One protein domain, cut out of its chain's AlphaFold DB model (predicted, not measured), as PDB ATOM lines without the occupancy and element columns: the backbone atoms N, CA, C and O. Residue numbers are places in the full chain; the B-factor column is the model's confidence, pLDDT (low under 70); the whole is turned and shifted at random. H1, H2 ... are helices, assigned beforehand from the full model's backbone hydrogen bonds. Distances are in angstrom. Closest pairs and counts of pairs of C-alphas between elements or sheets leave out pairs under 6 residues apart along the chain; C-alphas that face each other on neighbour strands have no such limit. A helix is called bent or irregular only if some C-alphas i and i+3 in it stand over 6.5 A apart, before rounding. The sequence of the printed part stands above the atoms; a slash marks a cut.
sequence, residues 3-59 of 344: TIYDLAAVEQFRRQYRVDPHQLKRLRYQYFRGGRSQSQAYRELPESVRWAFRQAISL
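What this domain is: This is residues 3 to 59 of the 344 residues of a protein of Planctomycetaceae bacterium (UniProt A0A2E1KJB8). Four short helices stand in a ring around the middle of a compact body, each near the next along the chain, with H4 back beside H1 to close the ring. The firmest part is the helical hairpin of H2 and H3; the other neighbours in the ring meet more loosely. The printed part has 57 residues with four named helices, H1, H2, H3 and H4 in that order, and no named strand; the class is all helix. It is compact, with a radius of gyration of the C-alphas of 10.0 A, and rounded, with spans of 27 by 22 by 20 A.

Where its parts are: H1 is residues 7 to 16, 14.2 A long, beginning at C-alpha 7 at (91.271, 20.401, 222.147). H2, the longest helix, is residues 21 to 32, 16.5 A. H3 is residues 38 to 44, 10.5 A. H4 is residues 47 to 56, 15.2 A, ending at C-alpha 56 at (82.238, 12.820, 226.806); it is irregular, with C-alphas 48 and 51 lying 7.4 A apart.

How they stand to each other: H1 and H2 are close but not clearly touching, the closest C-alphas being those of Arg 14 and Pro 21, 7.4 A apart; they run opposite ways at a steep tilt of 40 degrees. H2 and H3 touch, closest at the C-alphas of Leu 27 and Ala 41, 5.0 A apart, and run opposite ways at a shallow tilt of 26 degrees. H3 and H4 are close but not clearly touching, with the C-alphas of Tyr 42 and Arg 50 closest at 6.4 A. H4 and H1 are also close but not clearly touching, with the C-alphas of Phe 13 and Phe 53 closest at 7.5 A. H1 and H3 are apart, and so are H2 and H4. In H1 and H2 every O i to N i+4 pair is within hydrogen-bond range; in H4 4 of 6 are, and in H3 1 of 3, beside 3 of 4 O i to N i+3 pairs.

The domain as a whole: The C-alphas of Gln 16 and Gly 35, the two farthest apart, are 27.5 A apart, while those of Thr 3 and Leu 59 are 5.7 A apart. The printed part has no cut, and its three links are tight. The mean pLDDT of the printed part is 94.5, and no printed residue is under 70.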
ATOM      1  N   THR A   3      83.746  17.023 220.650       91.50
ATOM      2  CA  THR A   3      84.378  16.139 219.669       91.50
ATOM      3  C   THR A   3      85.875  16.046 219.920       91.50
ATOM      4  O   THR A   3      86.442  16.860 220.644       91.50
ATOM      5  N   ILE A   4      86.547  15.080 219.296       92.06
ATOM      6  CA  ILE A   4      88.013  14.967 219.316       92.06
ATOM      7  C   ILE A   4      88.704  16.226 218.765       92.06
ATOM      8  O   ILE A   4      89.880  16.468 219.047       92.06
ATOM      9  N   TYR A   5      87.956  17.032 218.004       89.56
ATOM     10  CA  TYR A   5      88.377  18.318 217.471       89.56
ATOM     11  C   TYR A   5      88.401  19.442 218.523       89.56
ATOM     12  O   TYR A   5      89.070  20.456 218.320       89.56
ATOM     13  N   ASP A   6      87.704  19.265 219.648       91.00
ATOM     14  CA  ASP A   6      87.708  20.184 220.785       91.00
ATOM     15  C   ASP A   6      88.911  19.898 221.694       91.00
ATOM     16  O   ASP A   6      88.870  19.077 222.614       91.00
ATOM     17  N   LEU A   7      90.022  20.576 221.406       90.00
ATOM     18  CA  LEU A   7      91.271  20.401 222.147       90.00
ATOM     19  C   LEU A   7      91.134  20.750 223.633       90.00
ATOM     20  O   LEU A   7      91.803  20.117 224.449       90.00
ATOM     21  N   ALA A   8      90.277  21.713 223.984       93.25
ATOM     22  CA  ALA A   8      90.067  22.121 225.367       93.25
ATOM     23  C   ALA A   8      89.304  21.039 226.139       93.25
ATOM     24  O   ALA A   8      89.750  20.628 227.209       93.25
ATOM     25  N   ALA A   9      88.224  20.506 225.561       94.00
ATOM     26  CA  ALA A   9      87.482  19.401 226.158       94.00
ATOM     27  C   ALA A   9      88.340  18.133 226.294       94.00
ATOM     28  O   ALA A   9      88.300  17.463 227.329       94.00
ATOM     29  N   VAL A  10      89.153  17.810 225.280       94.44
ATOM     30  CA  VAL A  10      90.066  16.657 225.334       94.44
ATOM     31  C   VAL A  10      91.127  16.843 226.423       94.44
ATOM     32  O   VAL A  10      91.413  15.903 227.164       94.44
ATOM     33  N   GLU A  11      91.691  18.043 226.559       94.94
ATOM     34  CA  GLU A  11      92.679  18.346 227.600       94.94
ATOM     35  C   GLU A  11      92.058  18.350 229.005       94.94
ATOM     36  O   GLU A  11      92.659  17.840 229.952       94.94
ATOM     37  N   GLN A  12      90.830  18.855 229.150       96.38
ATOM     38  CA  GLN A  12      90.080  18.781 230.403       96.38
ATOM     39  C   GLN A  12      89.836  17.324 230.811       96.38
ATOM     40  O   GLN A  12      90.136  16.951 231.947       96.38
ATOM     41  N   PHE A  13      89.377  16.482 229.876       96.56
ATOM     42  CA  PHE A  13      89.200  15.050 230.119       96.56
ATOM     43  C   PHE A  13      90.519  14.393 230.538       96.56
ATOM     44  O   PHE A  13      90.569  13.657 231.526       96.56
ATOM     45  N   ARG A  14      91.609  14.693 229.818       96.44
ATOM     46  CA  ARG A  14      92.944  14.169 230.122       96.44
ATOM     47  C   ARG A  14      93.343  14.457 231.566       96.44
ATOM     48  O   ARG A  14      93.812  13.551 232.250       96.44
ATOM     49  N   ARG A  15      93.165  15.700 232.026       97.00
ATOM     50  CA  ARG A  15      93.509  16.124 233.393       97.00
ATOM     51  C   ARG A  15      92.629  15.441 234.435       97.00
ATOM     52  O   ARG A  15      93.161  14.920 235.411       97.00
ATOM     53  N   GLN A  16      91.317  15.404 234.204       96.69
ATOM     54  CA  GLN A  16      90.348  14.800 235.119       96.69
ATOM     55  C   GLN A  16      90.623  13.310 235.352       96.69
ATOM     56  O   GLN A  16      90.633  12.856 236.492       96.69
ATOM     57  N   TYR A  17      90.889  12.560 234.282       96.38
ATOM     58  CA  TYR A  17      91.093  11.108 234.336       96.38
ATOM     59  C   TYR A  17      92.571  10.693 234.342       96.38
ATOM     60  O   TYR A  17      92.873   9.507 234.239       96.38
ATOM     61  N   ARG A  18      93.494  11.662 234.457       96.19
ATOM     62  CA  ARG A  18      94.957  11.464 234.465       96.19
ATOM     63  C   ARG A  18      95.459  10.585 233.309       96.19
ATOM     64  O   ARG A  18      96.334   9.744 233.490       96.19
ATOM     65  N   VAL A  19      94.900  10.786 232.116       96.25
ATOM     66  CA  VAL A  19      95.293  10.046 230.908       96.25
ATOM     67  C   VAL A  19      96.675  10.509 230.447       96.25
ATOM     68  O   VAL A  19      96.953  11.713 230.404       96.25
ATOM     69  N   ASP A  20      97.533   9.561 230.068       95.69
ATOM     70  CA  ASP A  20      98.847   9.859 229.499       95.69
ATOM     71  C   ASP A  20      98.681  10.649 228.178       95.69
ATOM     72  O   ASP A  20      97.992  10.181 227.259       95.69
ATOM     73  N   PRO A  21      99.303  11.838 228.032       94.31
ATOM     74  CA  PRO A  21      99.305  12.587 226.776       94.31
ATOM     75  C   PRO A  21      99.699  11.751 225.547       94.31
ATOM     76  O   PRO A  21      99.147  11.952 224.461       94.31
ATOM     77  N   HIS A  22     100.613  10.789 225.698       95.00
ATOM     78  CA  HIS A  22     101.053   9.924 224.607       95.00
ATOM     79  C   HIS A  22      99.936   8.996 224.105       95.00
ATOM     80  O   HIS A  22      99.831   8.754 222.901       95.00
ATOM     81  N   GLN A  23      99.043   8.537 224.985       95.06
ATOM     82  CA  GLN A  23      97.884   7.721 224.604       95.06
ATOM     83  C   GLN A  23      96.884   8.521 223.768       95.06
ATOM     84  O   GLN A  23      96.389   8.030 222.754       95.06
ATOM     85  N   LEU A  24      96.642   9.786 224.125       94.25
ATOM     86  CA  LEU A  24      95.799  10.678 223.323       94.25
ATOM     87  C   LEU A  24      96.439  11.013 221.976       94.25
ATOM     88  O   LEU A  24      95.745  11.042 220.958       94.25
ATOM     89  N   LYS A  25      97.762  11.212 221.944       93.62
ATOM     90  CA  LYS A  25      98.503  11.397 220.692       93.62
ATOM     91  C   LYS A  25      98.372  10.172 219.784       93.62
ATOM     92  O   LYS A  25      98.084  10.323 218.598       93.62
ATOM     93  N   ARG A  26      98.520   8.963 220.335       95.12
ATOM     94  CA  ARG A  26      98.327   7.703 219.602       95.12
ATOM     95  C   ARG A  26      96.894   7.539 219.108       95.12
ATOM     96  O   ARG A  26      96.718   7.223 217.937       95.12
ATOM     97  N   LEU A  27      95.889   7.815 219.942       95.25
ATOM     98  CA  LEU A  27      94.483   7.790 219.533       95.25
ATOM     99  C   LEU A  27      94.246   8.705 218.327       95.25
ATOM    100  O   LEU A  27      93.697   8.254 217.322       95.25
ATOM    101  N   ARG A  28      94.697   9.966 218.397       94.06
ATOM    102  CA  ARG A  28      94.559  10.935 217.295       94.06
ATOM    103  C   ARG A  28      95.269  10.449 216.039       94.06
ATOM    104  O   ARG A  28      94.663  10.426 214.972       94.06
ATOM    105  N   TYR A  29      96.515   9.998 216.174       94.38
ATOM    106  CA  TYR A  29      97.277   9.455 215.056       94.38
ATOM    107  C   TYR A  29      96.535   8.296 214.386       94.38
ATOM    108  O   TYR A  29      96.367   8.311 213.168       94.38
ATOM    109  N   GLN A  30      96.068   7.314 215.162       95.06
ATOM    110  CA  GLN A  30      95.376   6.141 214.630       95.06
ATOM    111  C   GLN A  30      94.060   6.520 213.955       95.06
ATOM    112  O   GLN A  30      93.769   5.991 212.887       95.06
ATOM    113  N   TYR A  31      93.299   7.452 214.527       94.94
ATOM    114  CA  TYR A  31      92.022   7.889 213.970       94.94
ATOM    115  C   TYR A  31      92.190   8.709 212.677       94.94
ATOM    116  O   TYR A  31      91.601   8.372 211.653       94.94
ATOM    117  N   PHE A  32      93.041   9.741 212.679       94.25
ATOM    118  CA  PHE A  32      93.184  10.652 211.537       94.25
ATOM    119  C   PHE A  32      94.092  10.101 210.438       94.25
ATOM    120  O   PHE A  32      93.662   9.888 209.300       94.25
ATOM    121  N   ARG A  33      95.370   9.889 210.766       90.81
ATOM    122  CA  ARG A  33      96.409   9.512 209.797       90.81
ATOM    123  C   ARG A  33      96.467   8.008 209.563       90.81
ATOM    124  O   ARG A  33      96.765   7.575 208.451       90.81
ATOM    125  N   GLY A  34      96.203   7.231 210.610       91.62
ATOM    126  CA  GLY A  34      96.155   5.775 210.580       91.62
ATOM    127  C   GLY A  34      94.880   5.219 209.952       91.62
ATOM    128  O   GLY A  34      94.897   4.070 209.524       91.62
ATOM    129  N   GLY A  35      93.800   6.010 209.870       93.06
ATOM    130  CA  GLY A  35      92.520   5.575 209.305       93.06
ATOM    131  C   GLY A  35      91.896   4.396 210.058       93.06
ATOM    132  O   GLY A  35      91.186   3.587 209.474       93.06
ATOM    133  N   ARG A  36      92.196   4.225 211.344       94.69
ATOM    134  CA  ARG A  36      91.587   3.176 212.165       94.69
ATOM    135  C   ARG A  36      90.148   3.549 212.492       94.69
ATOM    136  O   ARG A  36      89.834   4.723 212.684       94.69
ATOM    137  N   SER A  37      89.286   2.541 212.610       92.75
ATOM    138  CA  SER A  37      87.906   2.763 213.046       92.75
ATOM    139  C   SER A  37      87.872   3.390 214.442       92.75
ATOM    140  O   SER A  37      88.810   3.230 215.230       92.75
ATOM    141  N   GLN A  38      86.759   4.032 214.801       92.12
ATOM    142  CA  GLN A  38      86.595   4.585 216.147       92.12
ATOM    143  C   GLN A  38      86.865   3.544 217.244       92.12
ATOM    144  O   GLN A  38      87.595   3.801 218.199       92.12
ATOM    145  N   SER A  39      86.322   2.330 217.088       91.88
ATOM    146  CA  SER A  39      86.492   1.246 218.059       91.88
ATOM    147  C   SER A  39      87.947   0.807 218.219       91.88
ATOM    148  O   SER A  39      88.339   0.426 219.320       91.88
ATOM    149  N   GLN A  40      88.748   0.874 217.156       93.81
ATOM    150  CA  GLN A  40      90.184   0.611 217.201       93.81
ATOM    151  C   GLN A  40      90.942   1.781 217.835       93.81
ATOM    152  O   GLN A  40      91.770   1.551 218.709       93.81
ATOM    153  N   ALA A  41      90.624   3.024 217.465       94.44
ATOM    154  CA  ALA A  41      91.270   4.216 218.011       94.44
ATOM    155  C   ALA A  41      91.061   4.352 219.531       94.44
ATOM    156  O   ALA A  41      92.006   4.654 220.257       94.44
ATOM    157  N   TYR A  42      89.867   4.039 220.047       95.00
ATOM    158  CA  TYR A  42      89.613   4.042 221.494       95.00
ATOM    159  C   TYR A  42      90.472   3.026 222.270       95.00
ATOM    160  O   TYR A  42      90.669   3.204 223.471       95.00
ATOM    161  N   ARG A  43      91.009   1.973 221.628       95.62
ATOM    162  CA  ARG A  43      91.875   0.985 222.306       95.62
ATOM    163  C   ARG A  43      93.225   1.560 222.726       95.62
ATOM    164  O   ARG A  43      93.857   0.992 223.609       95.62
ATOM    165  N   GLU A  44      93.624   2.690 222.148       96.38
ATOM    166  CA  GLU A  44      94.833   3.422 222.535       96.38
ATOM    167  C   GLU A  44      94.726   4.033 223.944       96.38
ATOM    168  O   GLU A  44      95.745   4.343 224.557       96.38
ATOM    169  N   LEU A  45      93.505   4.174 224.481       96.56
ATOM    170  CA  LEU A  45      93.259   4.616 225.855       96.56
ATOM    171  C   LEU A  45      93.243   3.433 226.843       96.56
ATOM    172  O   LEU A  45      92.863   2.322 226.449       96.56
ATOM    173  N   PRO A  46      93.562   3.661 228.135       96.06
ATOM    174  CA  PRO A  46      93.386   2.671 229.195       96.06
ATOM    175  C   PRO A  46      91.939   2.196 229.269       96.06
ATOM    176  O   PRO A  46      91.011   2.999 229.168       96.06
ATOM    177  N   GLU A  47      91.733   0.899 229.484       96.19
ATOM    178  CA  GLU A  47      90.392   0.310 229.549       96.19
ATOM    179  C   GLU A  47      89.484   1.014 230.566       96.19
ATOM    180  O   GLU A  47      88.333   1.314 230.247       96.19
ATOM    181  N   SER A  48      90.047   1.395 231.718       96.19
ATOM    182  CA  SER A  48      89.359   2.096 232.807       96.19
ATOM    183  C   SER A  48      88.727   3.434 232.411       96.19
ATOM    184  O   SER A  48      87.773   3.861 233.058       96.19
ATOM    185  N   VAL A  49      89.205   4.100 231.351       96.81
ATOM    186  CA  VAL A  49      88.709   5.429 230.936       96.81
ATOM    187  C   VAL A  49      87.965   5.418 229.600       96.81
ATOM    188  O   VAL A  49      87.334   6.414 229.247       96.81
ATOM    189  N   ARG A  50      87.998   4.309 228.843       95.56
ATOM    190  CA  ARG A  50      87.400   4.228 227.492       95.56
ATOM    191  C   ARG A  50      85.912   4.541 227.488       95.56
ATOM    192  O   ARG A  50      85.444   5.253 226.602       95.56
ATOM    193  N   TRP A  51      85.165   3.999 228.451       95.06
ATOM    194  CA  TRP A  51      83.725   4.237 228.534       95.06
ATOM    195  C   TRP A  51      83.432   5.717 228.798       95.06
ATOM    196  O   TRP A  51      82.693   6.328 228.029       95.06
ATOM    197  N   ALA A  52      84.091   6.316 229.795       96.06
ATOM    198  CA  ALA A  52      83.936   7.733 230.120       96.06
ATOM    199  C   ALA A  52      84.312   8.642 228.937       96.06
ATOM    200  O   ALA A  52      83.581   9.581 228.625       96.06
ATOM    201  N   PHE A  53      85.401   8.327 228.224       95.75
ATOM    202  CA  PHE A  53      85.823   9.094 227.050       95.75
ATOM    203  C   PHE A  53      84.756   9.075 225.955       95.75
ATOM    204  O   PHE A  53      84.406  10.125 225.430       95.75
ATOM    205  N   ARG A  54      84.181   7.903 225.653       94.50
ATOM    206  CA  ARG A  54      83.135   7.751 224.624       94.50
ATOM    207  C   ARG A  54      81.847   8.506 224.948       94.50
ATOM    208  O   ARG A  54      81.150   8.912 224.025       94.50
ATOM    209  N   GLN A  55      81.523   8.675 226.230       94.12
ATOM    210  CA  GLN A  55      80.363   9.470 226.650       94.12
ATOM    211  C   GLN A  55      80.631  10.977 226.542       94.12
ATOM    212  O   GLN A  55      79.725  11.746 226.227       94.12
ATOM    213  N   ALA A  56      81.871  11.406 226.784       94.06
ATOM    214  CA  ALA A  56      82.238  12.820 226.806       94.06
ATOM    215  C   ALA A  56      82.632  13.379 225.426       94.06
ATOM    216  O   ALA A  56      82.337  14.537 225.121       94.06
ATOM    217  N   ILE A  57      83.331  12.583 224.612       94.81
ATOM    218  CA  ILE A  57      84.030  13.017 223.398       94.81
ATOM    219  C   ILE A  57      83.706  12.060 222.246       94.81
ATOM    220  O   ILE A  57      84.119  10.900 222.241       94.81
ATOM    221  N   SER A  58      83.015  12.574 221.228       93.25
ATOM    222  CA  SER A  58      82.813  11.872 219.954       93.25
ATOM    223  C   SER A  58      84.042  12.015 219.054       93.25
ATOM    224  O   SER A  58      84.616  13.101 218.968       93.25
ATOM    225  N   LEU A  59      84.446  10.961 218.340       94.00
ATOM    226  CA  LEU A  59      85.507  11.096 217.330       94.00
ATOM    227  C   LEU A  59      84.982  11.704 216.027       94.00
ATOM    228  O   LEU A  59      85.654  12.539 215.434       94.00
TER     229      LEU A  59